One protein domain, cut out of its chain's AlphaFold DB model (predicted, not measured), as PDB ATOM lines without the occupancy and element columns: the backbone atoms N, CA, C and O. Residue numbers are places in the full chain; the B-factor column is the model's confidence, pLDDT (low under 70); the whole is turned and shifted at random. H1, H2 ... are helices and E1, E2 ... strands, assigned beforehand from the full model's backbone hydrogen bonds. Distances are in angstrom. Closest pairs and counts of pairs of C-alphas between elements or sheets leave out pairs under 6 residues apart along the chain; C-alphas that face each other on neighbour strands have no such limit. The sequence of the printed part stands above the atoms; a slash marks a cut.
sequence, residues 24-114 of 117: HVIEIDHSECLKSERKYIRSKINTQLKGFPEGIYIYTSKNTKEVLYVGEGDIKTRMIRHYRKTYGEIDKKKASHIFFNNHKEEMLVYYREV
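What this domain is: This is residues 24 to 114 of the 117 residues of an uncharacterized protein of Bacillus manliponensis (UniProt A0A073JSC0). Picture a strongly twisted sheet of four strands with two helices, H1 and H2, side by side over one face, H1 along the edge strand E1 and H2 nearer the middle; the short helix H3 packs on the last part of H2, at one end of the domain. This makes two layers, a sheet and helices on one face of it. The printed part has 91 residues, with three named helices and four named strands that follow along the chain as E1, H1, E2, E3, H2, H3, E4, and the sheet, in the order E1 - E4 - E2 - E3, is antiparallel throughout. The class is mixed, helices and strands; the whole is compact, with a radius of gyration of the C-alphas of 12.3 A, and rounded, spanning 31 by 27 by 26 A.

Where its parts are: Find C-alpha 24 at (252.988, 278.914, 215.715); there E1 begins and runs to residue 29. H1 follows, residues 35 to 48, 20.2 A long from C-alpha 35 at (267.304, 256.959, 220.685). Next come E2, residues 54 to 61, 22.8 A, and E3, residues 67 to 74, 19.8 A. H2, residues 75 to 87, 19.2 A, follows E3 with no residue between, and H3 is residues 95 to 102. E4, residues 106 to 113, 23.0 A, ends at C-alpha 113, (258.018, 286.013, 219.135).

How they stand to each other: Start at edge strand E1: N 26 and O 109 of E4 are 2.9 A apart, within hydrogen-bond range. Across E4 and E2, look at N 58 and O 110, 2.8 A. E2 and E3 form a hairpin, with N 57 and O 71 at 2.9 A. E1, H1, E2 and E3, H2 H3, E4 are split strand-helix-strand units, each with another strand between its two same-way strands, and both crossovers are right-handed. H1 is on the sheet; its closest C-alpha pair with E1 is Ile 28 and Ile 41, 6.7 A. H2 is on the sheet too, and its closest C-alpha pair with E2 is Glu 54 and Ile 75, 6.1 A. H1, with residues 42 to 46 alone, touches H2, closest at C-alphas 42 and 80, 6.5 A, at a shallow tilt of 12 degrees, opposite ways. H2, with residues 82 to 87 alone, touches H3, closest at C-alphas 86 and 101, 4.2 A, at a steep tilt of 56 degrees. H3 only grazes the sheet with residues 96 to 100, and is apart from H1. Every O i to N i+4 pair is within hydrogen-bond range in H1 and H3, and 8 of 9 are in H2.

The domain as a whole: The two C-alphas farthest apart, those of Leu 34 and Val 114, are 34.4 A apart. The printed part has no cut; the link from H2 to H3 is short, the others are tight. The mean pLDDT of the printed part is 90.5, and no printed residue is under 70.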
ATOM      1  N   HIS A  24     252.557 280.133 216.377       92.25
ATOM      2  CA  HIS A  24     252.988 278.914 215.715       92.25
ATOM      3  C   HIS A  24     252.793 277.720 216.646       92.25
ATOM      4  O   HIS A  24     252.718 277.874 217.866       92.25
ATOM      5  N   VAL A  25     252.743 276.517 216.077       93.94
ATOM      6  CA  VAL A  25     252.613 275.278 216.844       93.94
ATOM      7  C   VAL A  25     253.632 274.245 216.381       93.94
ATOM      8  O   VAL A  25     253.839 274.044 215.185       93.94
ATOM      9  N   ILE A  26     254.259 273.574 217.343       95.19
ATOM     10  CA  ILE A  26     255.099 272.398 217.119       95.19
ATOM     11  C   ILE A  26     254.647 271.274 218.041       95.19
ATOM     12  O   ILE A  26     254.487 271.452 219.244       95.19
ATOM     13  N   GLU A  27     254.470 270.092 217.468       95.62
ATOM     14  CA  GLU A  27     254.226 268.876 218.236       95.62
ATOM     15  C   GLU A  27     255.548 268.223 218.645       95.62
ATOM     16  O   GLU A  27     256.421 267.993 217.793       95.62
ATOM     17  N   ILE A  28     255.681 267.916 219.934       94.81
ATOM     18  CA  ILE A  28     256.857 267.280 220.524       94.81
ATOM     19  C   ILE A  28     256.398 266.066 221.326       94.81
ATOM     20  O   ILE A  28     255.679 266.193 222.314       94.81
ATOM     21  N   ASP A  29     256.858 264.892 220.911       93.19
ATOM     22  CA  ASP A  29     256.586 263.643 221.610       93.19
ATOM     23  C   ASP A  29     257.593 263.423 222.751       93.19
ATOM     24  O   ASP A  29     258.770 263.126 222.511       93.19
ATOM     25  N   HIS A  30     257.138 263.607 223.993       92.12
ATOM     26  CA  HIS A  30     257.906 263.337 225.212       92.12
ATOM     27  C   HIS A  30     257.673 261.921 225.772       92.12
ATOM     28  O   HIS A  30     258.199 261.605 226.842       92.12
ATOM     29  N   SER A  31     256.903 261.072 225.091       89.69
ATOM     30  CA  SER A  31     256.689 259.685 225.498       89.69
ATOM     31  C   SER A  31     257.967 258.842 225.385       89.69
ATOM     32  O   SER A  31     258.989 259.255 224.831       89.69
ATOM     33  N   GLU A  32     257.959 257.647 225.972       81.25
ATOM     34  CA  GLU A  32     259.129 256.776 225.917       81.25
ATOM     35  C   GLU A  32     259.404 256.288 224.493       81.25
ATOM     36  O   GLU A  32     258.717 255.423 223.970       81.25
ATOM     37  N   CYS A  33     260.466 256.824 223.891       80.25
ATOM     38  CA  CYS A  33     260.873 256.493 222.529       80.25
ATOM     39  C   CYS A  33     262.342 256.040 222.444       80.25
ATOM     40  O   CYS A  33     263.167 256.287 223.346       80.25
ATOM     41  N   LEU A  34     262.686 255.392 221.330       84.38
ATOM     42  CA  LEU A  34     264.033 254.948 220.984       84.38
ATOM     43  C   LEU A  34     264.974 256.139 220.751       84.38
ATOM     44  O   LEU A  34     264.581 257.256 220.415       84.38
ATOM     45  N   LYS A  35     266.286 255.907 220.875       81.69
ATOM     46  CA  LYS A  35     267.304 256.959 220.685       81.69
ATOM     47  C   LYS A  35     267.250 257.612 219.292       81.69
ATOM     48  O   LYS A  35     267.548 258.803 219.171       81.69
ATOM     49  N   SER A  36     266.900 256.853 218.254       80.94
ATOM     50  CA  SER A  36     266.714 257.342 216.878       80.94
ATOM     51  C   SER A  36     265.567 258.351 216.783       80.94
ATOM     52  O   SER A  36     265.746 259.428 216.212       80.94
ATOM     53  N   GLU A  37     264.436 258.056 217.418       85.50
ATOM     54  CA  GLU A  37     263.253 258.921 217.474       85.50
ATOM     55  C   GLU A  37     263.563 260.209 218.244       85.50
ATOM     56  O   GLU A  37     263.293 261.312 217.765       85.50
ATOM     57  N   ARG A  38     264.312 260.109 219.351       87.69
ATOM     58  CA  ARG A  38     264.804 261.292 220.082       87.69
ATOM     59  C   ARG A  38     265.668 262.209 219.221       87.69
ATOM     60  O   ARG A  38     265.618 263.435 219.358       87.69
ATOM     61  N   LYS A  39     266.500 261.638 218.342       88.62
ATOM     62  CA  LYS A  39     267.314 262.416 217.395       88.62
ATOM     63  C   LYS A  39     266.425 263.104 216.358       88.62
ATOM     64  O   LYS A  39     266.667 264.275 216.065       88.62
ATOM     65  N   TYR A  40     265.405 262.410 215.855       91.81
ATOM     66  CA  TYR A  40     264.434 262.968 214.916       91.81
ATOM     67  C   TYR A  40     263.681 264.160 215.520       91.81
ATOM     68  O   TYR A  40     263.704 265.241 214.933       91.81
ATOM     69  N   ILE A  41     263.134 264.027 216.733       92.31
ATOM     70  CA  ILE A  41     262.430 265.125 217.415       92.31
ATOM     71  C   ILE A  41     263.351 266.332 217.625       92.31
ATOM     72  O   ILE A  41     262.989 267.464 217.305       92.31
ATOM     73  N   ARG A  42     264.595 266.114 218.071       92.62
ATOM     74  CA  ARG A  42     265.575 267.208 218.185       92.62
ATOM     75  C   ARG A  42     265.881 267.869 216.842       92.62
ATOM     76  O   ARG A  42     266.070 269.083 216.800       92.62
ATOM     77  N   SER A  43     265.946 267.093 215.761       93.44
ATOM     78  CA  SER A  43     266.123 267.629 214.409       93.44
ATOM     79  C   SER A  43     264.918 268.465 213.981       93.44
ATOM     80  O   SER A  43     265.107 269.563 213.472       93.44
ATOM     81  N   LYS A  44     263.694 267.994 214.250       94.69
ATOM     82  CA  LYS A  44     262.448 268.722 213.979       94.69
ATOM     83  C   LYS A  44     262.441 270.086 214.673       94.69
ATOM     84  O   LYS A  44     262.234 271.091 214.001       94.69
ATOM     85  N   ILE A  45     262.761 270.127 215.971       94.75
ATOM     86  CA  ILE A  45     262.861 271.375 216.748       94.75
ATOM     87  C   ILE A  45     263.897 272.322 216.123       94.75
ATOM     88  O   ILE A  45     263.614 273.497 215.912       94.75
ATOM     89  N   ASN A  46     265.089 271.815 215.783       94.12
ATOM     90  CA  ASN A  46     266.142 272.626 215.163       94.12
ATOM     91  C   ASN A  46     265.728 273.217 213.812       94.12
ATOM     92  O   ASN A  46     266.063 274.366 213.536       94.12
ATOM     93  N   THR A  47     265.048 272.434 212.973       94.38
ATOM     94  CA  THR A  47     264.629 272.870 211.640       94.38
ATOM     95  C   THR A  47     263.486 273.876 211.722       94.38
ATOM     96  O   THR A  47     263.565 274.923 211.090       94.38
ATOM     97  N   GLN A  48     262.449 273.591 212.514       94.00
ATOM     98  CA  GLN A  48     261.257 274.442 212.593       94.00
ATOM     99  C   GLN A  48     261.512 275.772 213.310       94.00
ATOM    100  O   GLN A  48     260.869 276.765 212.992       94.00
ATOM    101  N   LEU A  49     262.469 275.811 214.240       93.38
ATOM    102  CA  LEU A  49     262.820 277.021 214.992       93.38
ATOM    103  C   LEU A  49     264.144 277.637 214.531       93.38
ATOM    104  O   LEU A  49     264.799 278.374 215.276       93.38
ATOM    105  N   LYS A  50     264.601 277.304 213.320       92.38
ATOM    106  CA  LYS A  50     265.845 277.855 212.785       92.38
ATOM    107  C   LYS A  50     265.689 279.362 212.579       92.38
ATOM    108  O   LYS A  50     264.873 279.793 211.780       92.38
ATOM    109  N   GLY A  51     266.509 280.143 213.281       86.62
ATOM    110  CA  GLY A  51     266.462 281.605 213.214       86.62
ATOM    111  C   GLY A  51     265.272 282.227 213.945       86.62
ATOM    112  O   GLY A  51     265.103 283.435 213.853       86.62
ATOM    113  N   PHE A  52     264.474 281.434 214.674       88.31
ATOM    114  CA  PHE A  52     263.392 281.982 215.483       88.31
ATOM    115  C   PHE A  52     263.987 282.740 216.686       88.31
ATOM    116  O   PHE A  52     264.867 282.184 217.358       88.31
ATOM    117  N   PRO A  53     263.552 283.982 216.943       84.62
ATOM    118  CA  PRO A  53     264.098 284.828 218.000       84.62
ATOM    119  C   PRO A  53     263.600 284.415 219.395       84.62
ATOM    120  O   PRO A  53     263.005 283.349 219.595       84.62
ATOM    121  N   GLU A  54     263.889 285.242 220.398       90.81
ATOM    122  CA  GLU A  54     263.314 285.069 221.726       90.81
ATOM    123  C   GLU A  54     261.793 285.252 221.700       90.81
ATOM    124  O   GLU A  54     261.223 285.997 220.901       90.81
ATOM    125  N   GLY A  55     261.109 284.544 222.588       90.25
ATOM    126  CA  GLY A  55     259.668 284.658 222.677       90.25
ATOM    127  C   GLY A  55     259.089 283.855 223.819       90.25
ATOM    128  O   GLY A  55     259.798 283.423 224.729       90.25
ATOM    129  N   ILE A  56     257.781 283.648 223.754       90.75
ATOM    130  CA  ILE A  56     257.019 282.903 224.754       90.75
ATOM    131  C   ILE A  56     256.526 281.606 224.125       90.75
ATOM    132  O   ILE A  56     256.159 281.557 222.949       90.75
ATOM    133  N   TYR A  57     256.519 280.548 224.929       92.50
ATOM    134  CA  TYR A  57     256.045 279.232 224.538       92.50
ATOM    135  C   TYR A  57     255.171 278.609 225.630       92.50
ATOM    136  O   TYR A  57     255.406 278.786 226.828       92.50
ATOM    137  N   ILE A  58     254.168 277.853 225.193       92.44
ATOM    138  CA  ILE A  58     253.147 277.216 226.019       92.44
ATOM    139  C   ILE A  58     253.075 275.746 225.618       92.44
ATOM    140  O   ILE A  58     252.650 275.423 224.512       92.44
ATOM    141  N   TYR A  59     253.482 274.860 226.521       94.00
ATOM    142  CA  TYR A  59     253.247 273.426 226.398       94.00
ATOM    143  C   TYR A  59     251.828 273.103 226.846       94.00
ATOM    144  O   TYR A  59     251.399 273.500 227.933       94.00
ATOM    145  N   THR A  60     251.138 272.324 226.028       93.25
ATOM    146  CA  THR A  60     249.804 271.799 226.307       93.25
ATOM    147  C   THR A  60     249.784 270.295 226.082       93.25
ATOM    148  O   THR A  60     250.469 269.799 225.182       93.25
ATOM    149  N   SER A  61     248.998 269.566 226.876       92.50
ATOM    150  CA  SER A  61     248.744 268.152 226.586       92.50
ATOM    151  C   SER A  61     248.011 268.056 225.252       92.50
ATOM    152  O   SER A  61     246.999 268.733 225.030       92.50
ATOM    153  N   LYS A  62     248.491 267.200 224.347       92.75
ATOM    154  CA  LYS A  62     247.806 266.970 223.071       92.75
ATOM    155  C   LYS A  62     246.427 266.338 223.286       92.75
ATOM    156  O   LYS A  62     245.511 266.656 222.522       92.75
ATOM    157  N   ASN A  63     246.285 265.522 224.333       92.00
ATOM    158  CA  ASN A  63     245.078 264.759 224.647       92.00
ATOM    159  C   ASN A  63     244.043 265.592 225.407       92.00
ATOM    160  O   ASN A  63     242.896 265.669 224.976       92.00
ATOM    161  N   THR A  64     244.437 266.244 226.506       90.69
ATOM    162  CA  THR A  64     243.488 266.977 227.369       90.69
ATOM    163  C   THR A  64     243.329 268.446 226.985       90.69
ATOM    164  O   THR A  64     242.385 269.095 227.424       90.69
ATOM    165  N   LYS A  65     244.236 268.978 226.152       85.56
ATOM    166  CA  LYS A  65     244.357 270.412 225.819       85.56
ATOM    167  C   LYS A  65     244.683 271.312 227.013       85.56
ATOM    168  O   LYS A  65     244.689 272.533 226.867       85.56
ATOM    169  N   GLU A  66     245.006 270.739 228.169       88.31
ATOM    170  CA  GLU A  66     245.396 271.495 229.355       88.31
ATOM    171  C   GLU A  66     246.763 272.152 229.163       88.31
ATOM    172  O   GLU A  66     247.677 271.567 228.578       88.31
ATOM    173  N   VAL A  67     246.915 273.372 229.683       89.06
ATOM    174  CA  VAL A  67     248.206 274.061 229.743       89.06
ATOM    175  C   VAL A  67     249.051 273.427 230.838       89.06
ATOM    176  O   VAL A  67     248.688 273.469 232.010       89.06
ATOM    177  N   LEU A  68     250.208 272.889 230.456       90.69
ATOM    178  CA  LEU A  68     251.094 272.182 231.376       90.69
ATOM    179  C   LEU A  68     252.285 273.041 231.813       90.69
ATOM    180  O   LEU A  68     252.754 272.946 232.945       90.69
ATOM    181  N   TYR A  69     252.803 273.878 230.911       91.44
ATOM    182  CA  TYR A  69     253.982 274.695 231.186       91.44
ATOM    183  C   TYR A  69     254.009 275.946 230.309       91.44
ATOM    184  O   TYR A  69     253.741 275.879 229.113       91.44
ATOM    185  N   VAL A  70     254.417 277.077 230.885       90.06
ATOM    186  CA  VAL A  70     254.654 278.332 230.161       90.06
ATOM    187  C   VAL A  70     256.075 278.805 230.435       90.06
ATOM    188  O   VAL A  70     256.563 278.709 231.564       90.06
ATOM    189  N   GLY A  71     256.754 279.323 229.418       89.81
ATOM    190  CA  GLY A  71     258.048 279.961 229.611       89.81
ATOM    191  C   GLY A  71     258.414 280.940 228.509       89.81
ATOM    192  O   GLY A  71     257.696 281.090 227.525       89.81
ATOM    193  N   GLU A  72     259.568 281.576 228.692       89.75
ATOM    194  CA  GLU A  72     260.100 282.608 227.800       89.75
ATOM    195  C   GLU A  72     261.608 282.434 227.507       89.75
ATOM    196  O   GLU A  72     262.319 281.661 228.180       89.75
ATOM    197  N   GLY A  73     262.090 283.144 226.485       91.19
ATOM    198  CA  GLY A  73     263.487 283.226 226.033       91.19
ATOM    199  C   GLY A  73     263.695 282.630 224.638       91.19
ATOM    200  O   GLY A  73     262.731 282.449 223.900       91.19
ATOM    201  N   ASP A  74     264.936 282.276 224.278       93.50
ATOM    202  CA  ASP A  74     265.234 281.538 223.033       93.50
ATOM    203  C   ASP A  74     264.457 280.213 223.002       93.50
ATOM    204  O   ASP A  74     264.805 279.231 223.677       93.50
ATOM    205  N   ILE A  75     263.384 280.192 222.210       93.50
ATOM    206  CA  ILE A  75     262.407 279.104 222.186       93.50
ATOM    207  C   ILE A  75     263.076 277.791 221.768       93.50
ATOM    208  O   ILE A  75     262.861 276.760 222.408       93.50
ATOM    209  N   LYS A  76     263.960 277.815 220.764       95.06
ATOM    210  CA  LYS A  76     264.678 276.622 220.285       95.06
ATOM    211  C   LYS A  76     265.537 276.021 221.389       95.06
ATOM    212  O   LYS A  76     265.450 274.824 221.683       95.06
ATOM    213  N   THR A  77     266.358 276.849 222.023       94.06
ATOM    214  CA  THR A  77     267.255 276.423 223.099       94.06
ATOM    215  C   THR A  77     266.457 275.892 224.290       94.06
ATOM    216  O   THR A  77     266.810 274.851 224.862       94.06
ATOM    217  N   ARG A  78     265.344 276.550 224.641       94.25
ATOM    218  CA  ARG A  78     264.443 276.119 225.720       94.25
ATOM    219  C   ARG A  78     263.792 274.774 225.416       94.25
ATOM    220  O   ARG A  78     263.902 273.880 226.254       94.25
ATOM    221  N   MET A  79     263.204 274.594 224.235       94.56
ATOM    222  CA  MET A  79     262.553 273.339 223.851       94.56
ATOM    223  C   MET A  79     263.542 272.169 223.828       94.56
ATOM    224  O   MET A  79     263.269 271.127 224.419       94.56
ATOM    225  N   ILE A  80     264.740 272.342 223.254       94.25
ATOM    226  CA  ILE A  80     265.777 271.291 223.268       94.25
ATOM    227  C   ILE A  80     266.188 270.950 224.701       94.25
ATOM    228  O   ILE A  80     266.377 269.777 225.036       94.25
ATOM    229  N   ARG A  81     266.353 271.963 225.559       93.12
ATOM    230  CA  ARG A  81     266.727 271.759 226.959       93.12
ATOM    231  C   ARG A  81     265.635 271.015 227.723       93.12
ATOM    232  O   ARG A  81     265.972 270.116 228.487       93.12
ATOM    233  N   HIS A  82     264.369 271.375 227.542       94.44
ATOM    234  CA  HIS A  82     263.240 270.694 228.180       94.44
ATOM    235  C   HIS A  82     263.068 269.271 227.657       94.44
ATOM    236  O   HIS A  82     262.940 268.349 228.449       94.44
ATOM    237  N   TYR A  83     263.222 269.055 226.352       93.50
ATOM    238  CA  TYR A  83     263.208 267.718 225.763       93.50
ATOM    239  C   TYR A  83     264.300 266.806 226.335       93.50
ATOM    240  O   TYR A  83     264.062 265.647 226.659       93.50
ATOM    241  N   ARG A  84     265.517 267.333 226.534       91.81
ATOM    242  CA  ARG A  84     266.599 266.579 227.190       91.81
ATOM    243  C   ARG A  84     266.255 266.190 228.629       91.81
ATOM    244  O   ARG A  84     266.672 265.121 229.055       91.81
ATOM    245  N   LYS A  85     265.512 267.030 229.358       91.94
ATOM    246  CA  LYS A  85     265.113 266.766 230.752       91.94
ATOM    247  C   LYS A  85     264.176 265.568 230.891       91.94
ATOM    248  O   LYS A  85     264.212 264.892 231.909       91.94
ATOM    249  N   THR A  86     263.380 265.276 229.868       91.12
ATOM    250  CA  THR A  86     262.495 264.104 229.862       91.12
ATOM    251  C   THR A  86     263.261 262.785 229.966       91.12
ATOM    252  O   THR A  86     262.777 261.846 230.588       91.12
ATOM    253  N   TYR A  87     264.482 262.725 229.424       86.25
ATOM    254  CA  TYR A  87     265.274 261.489 229.353       86.25
ATOM    255  C   TYR A  87     266.623 261.555 230.081       86.25
ATOM    256  O   TYR A  87     267.402 260.607 230.002       86.25
ATOM    257  N   GLY A  88     266.945 262.687 230.704       84.06
ATOM    258  CA  GLY A  88     268.169 262.868 231.478       84.06
ATOM    259  C   GLY A  88     268.029 262.355 232.908       84.06
ATOM    260  O   GLY A  88     266.929 262.062 233.376       84.06
ATOM    261  N   GLU A  89     269.152 262.285 233.621       83.38
ATOM    262  CA  GLU A  89     269.139 262.036 235.062       83.38
ATOM    263  C   GLU A  89     268.395 263.155 235.794       83.38
ATOM    264  O   GLU A  89     268.663 264.340 235.582       83.38
ATOM    265  N   ILE A  90     267.464 262.781 236.674       80.12
ATOM    266  CA  ILE A  90     266.592 263.733 237.360       80.12
ATOM    267  C   ILE A  90     267.410 264.595 238.326       80.12
ATOM    268  O   ILE A  90     267.839 264.150 239.390       80.12
ATOM    269  N   ASP A  91     267.522 265.884 238.010       85.75
ATOM    270  CA  ASP A  91     267.938 266.899 238.981       85.75
ATOM    271  C   ASP A  91     266.743 267.250 239.874       85.75
ATOM    272  O   ASP A  91     265.937 268.128 239.547       85.75
ATOM    273  N   LYS A  92     266.639 266.565 241.019       83.25
ATOM    274  CA  LYS A  92     265.554 266.754 241.998       83.25
ATOM    275  C   LYS A  92     265.487 268.173 242.580       83.25
ATOM    276  O   LYS A  92     264.501 268.514 243.222       83.25
ATOM    277  N   LYS A  93     266.497 269.024 242.363       88.06
ATOM    278  CA  LYS A  93     266.471 270.427 242.808       88.06
ATOM    279  C   LYS A  93     265.791 271.355 241.801       88.06
ATOM    280  O   LYS A  93     265.496 272.501 242.129       88.06
ATOM    281  N   LYS A  94     265.544 270.900 240.566       85.81
ATOM    282  CA  LYS A  94     264.958 271.724 239.500       85.81
ATOM    283  C   LYS A  94     263.539 271.267 239.188       85.81
ATOM    284  O   LYS A  94     263.348 270.262 238.512       85.81
ATOM    285  N   ALA A  95     262.552 272.082 239.566       87.12
ATOM    286  CA  ALA A  95     261.128 271.816 239.324       87.12
ATOM    287  C   ALA A  95     260.817 271.462 237.858       87.12
ATOM    288  O   ALA A  95     260.139 270.478 237.593       87.12
ATOM    289  N   SER A  96     261.396 272.188 236.893       87.25
ATOM    290  CA  SER A  96     261.222 271.853 235.467       87.25
ATOM    291  C   SER A  96     261.787 270.479 235.085       87.25
ATOM    292  O   SER A  96     261.290 269.866 234.152       87.25
ATOM    293  N   HIS A  97     262.821 269.978 235.767       89.94
ATOM    294  CA  HIS A  97     263.366 268.648 235.486       89.94
ATOM    295  C   HIS A  97     262.413 267.561 235.972       89.94
ATOM    296  O   HIS A  97     262.094 266.660 235.208       89.94
ATOM    297  N   ILE A  98     261.904 267.712 237.197       88.88
ATOM    298  CA  ILE A  98     260.877 266.831 237.764       88.88
ATOM    299  C   ILE A  98     259.634 266.834 236.869       88.88
ATOM    300  O   ILE A  98     259.146 265.775 236.490       88.88
ATOM    301  N   PHE A  99     259.162 268.018 236.473       91.94
ATOM    302  CA  PHE A  99     257.987 268.170 235.621       91.94
ATOM    303  C   PHE A  99     258.124 267.405 234.294       91.94
ATOM    304  O   PHE A  99     257.309 266.526 234.026       91.94
ATOM    305  N   PHE A 100     259.166 267.689 233.498       91.88
ATOM    306  CA  PHE A 100     259.342 267.075 232.173       91.88
ATOM    307  C   PHE A 100     259.720 265.592 232.230       91.88
ATOM    308  O   PHE A 100     259.538 264.887 231.241       91.88
ATOM    309  N   ASN A 101     260.262 265.118 233.354       90.88
ATOM    310  CA  ASN A 101     260.519 263.697 233.564       90.88
ATOM    311  C   ASN A 101     259.237 262.926 233.927       90.88
ATOM    312  O   ASN A 101     259.087 261.780 233.511       90.88
ATOM    313  N   ASN A 102     258.306 263.570 234.642       89.69
ATOM    314  CA  ASN A 102     257.032 262.975 235.051       89.69
ATOM    315  C   ASN A 102     255.920 263.107 233.993       89.69
ATOM    316  O   ASN A 102     254.982 262.318 234.017       89.69
ATOM    317  N   HIS A 103     256.009 264.070 233.070       89.94
ATOM    318  CA  HIS A 103     255.043 264.246 231.978       89.94
ATOM    319  C   HIS A 103     255.628 263.713 230.667       89.94
ATOM    320  O   HIS A 103     256.214 264.455 229.877       89.94
ATOM    321  N   LYS A 104     255.496 262.398 230.466       89.56
ATOM    322  CA  LYS A 104     255.953 261.684 229.266       89.56
ATOM    323  C   LYS A 104     254.791 261.426 228.310       89.56
ATOM    324  O   LYS A 104     254.325 260.300 228.170       89.56
ATOM    325  N   GLU A 105     254.308 262.486 227.682       91.69
ATOM    326  CA  GLU A 105     253.184 262.441 226.744       91.69
ATOM    327  C   GLU A 105     253.484 263.239 225.471       91.69
ATOM    328  O   GLU A 105     254.453 264.001 225.402       91.69
ATOM    329  N   GLU A 106     252.641 263.094 224.456       94.50
ATOM    330  CA  GLU A 106     252.670 263.995 223.309       94.50
ATOM    331  C   GLU A 106     252.165 265.382 223.722       94.50
ATOM    332  O   GLU A 106     251.063 265.539 224.255       94.50
ATOM    333  N   MET A 107     252.964 266.410 223.443       95.56
ATOM    334  CA  MET A 107     252.639 267.789 223.790       95.56
ATOM    335  C   MET A 107     252.607 268.668 222.545       95.56
ATOM    336  O   MET A 107     253.462 268.570 221.660       95.56
ATOM    337  N   LEU A 108     251.640 269.581 222.505       95.31
ATOM    338  CA  LEU A 108     251.632 270.684 221.551       95.31
ATOM    339  C   LEU A 108     252.269 271.895 222.217       95.31
ATOM    340  O   LEU A 108     251.855 272.300 223.306       95.31
ATOM    341  N   VAL A 109     253.262 272.478 221.556       95.19
ATOM    342  CA  VAL A 109     253.906 273.705 222.007       95.19
ATOM    343  C   VAL A 109     253.490 274.842 221.099       95.19
ATOM    344  O   VAL A 109     253.907 274.906 219.943       95.19
ATOM    345  N   TYR A 110     252.680 275.741 221.639       93.75
ATOM    346  CA  TYR A 110     252.346 277.003 220.995       93.75
ATOM    347  C   TYR A 110     253.452 278.000 221.301       93.75
ATOM    348  O   TYR A 110     253.878 278.102 222.449       93.75
ATOM    349  N   TYR A 111     253.945 278.721 220.304       93.00
ATOM    350  CA  TYR A 111     254.995 279.712 220.506       93.00
ATOM    351  C   TYR A 111     254.829 280.924 219.597       93.00
ATOM    352  O   TYR A 111     254.298 280.826 218.492       93.00
ATOM    353  N   ARG A 112     255.300 282.074 220.069       90.00
ATOM    354  CA  ARG A 112     255.375 283.309 219.286       90.00
ATOM    355  C   ARG A 112     256.548 284.156 219.742       90.00
ATOM    356  O   ARG A 112     256.977 284.070 220.893       90.00
ATOM    357  N   GLU A 113     257.031 284.987 218.835       89.56
ATOM    358  CA  GLU A 113     258.018 286.013 219.135       89.56
ATOM    359  C   GLU A 113     257.427 287.068 220.081       89.56
ATOM    360  O   GLU A 113     256.233 287.395 220.025       89.56
ATOM    361  N   VAL A 114     258.282 287.592 220.958       82.44
ATOM    362  CA  VAL A 114     258.017 288.828 221.694       82.44
ATOM    363  C   VAL A 114     258.967 289.864 221.121       82.44
ATOM    364  O   VAL A 114     260.169 289.795 221.351       82.44
TER     365      VAL A 114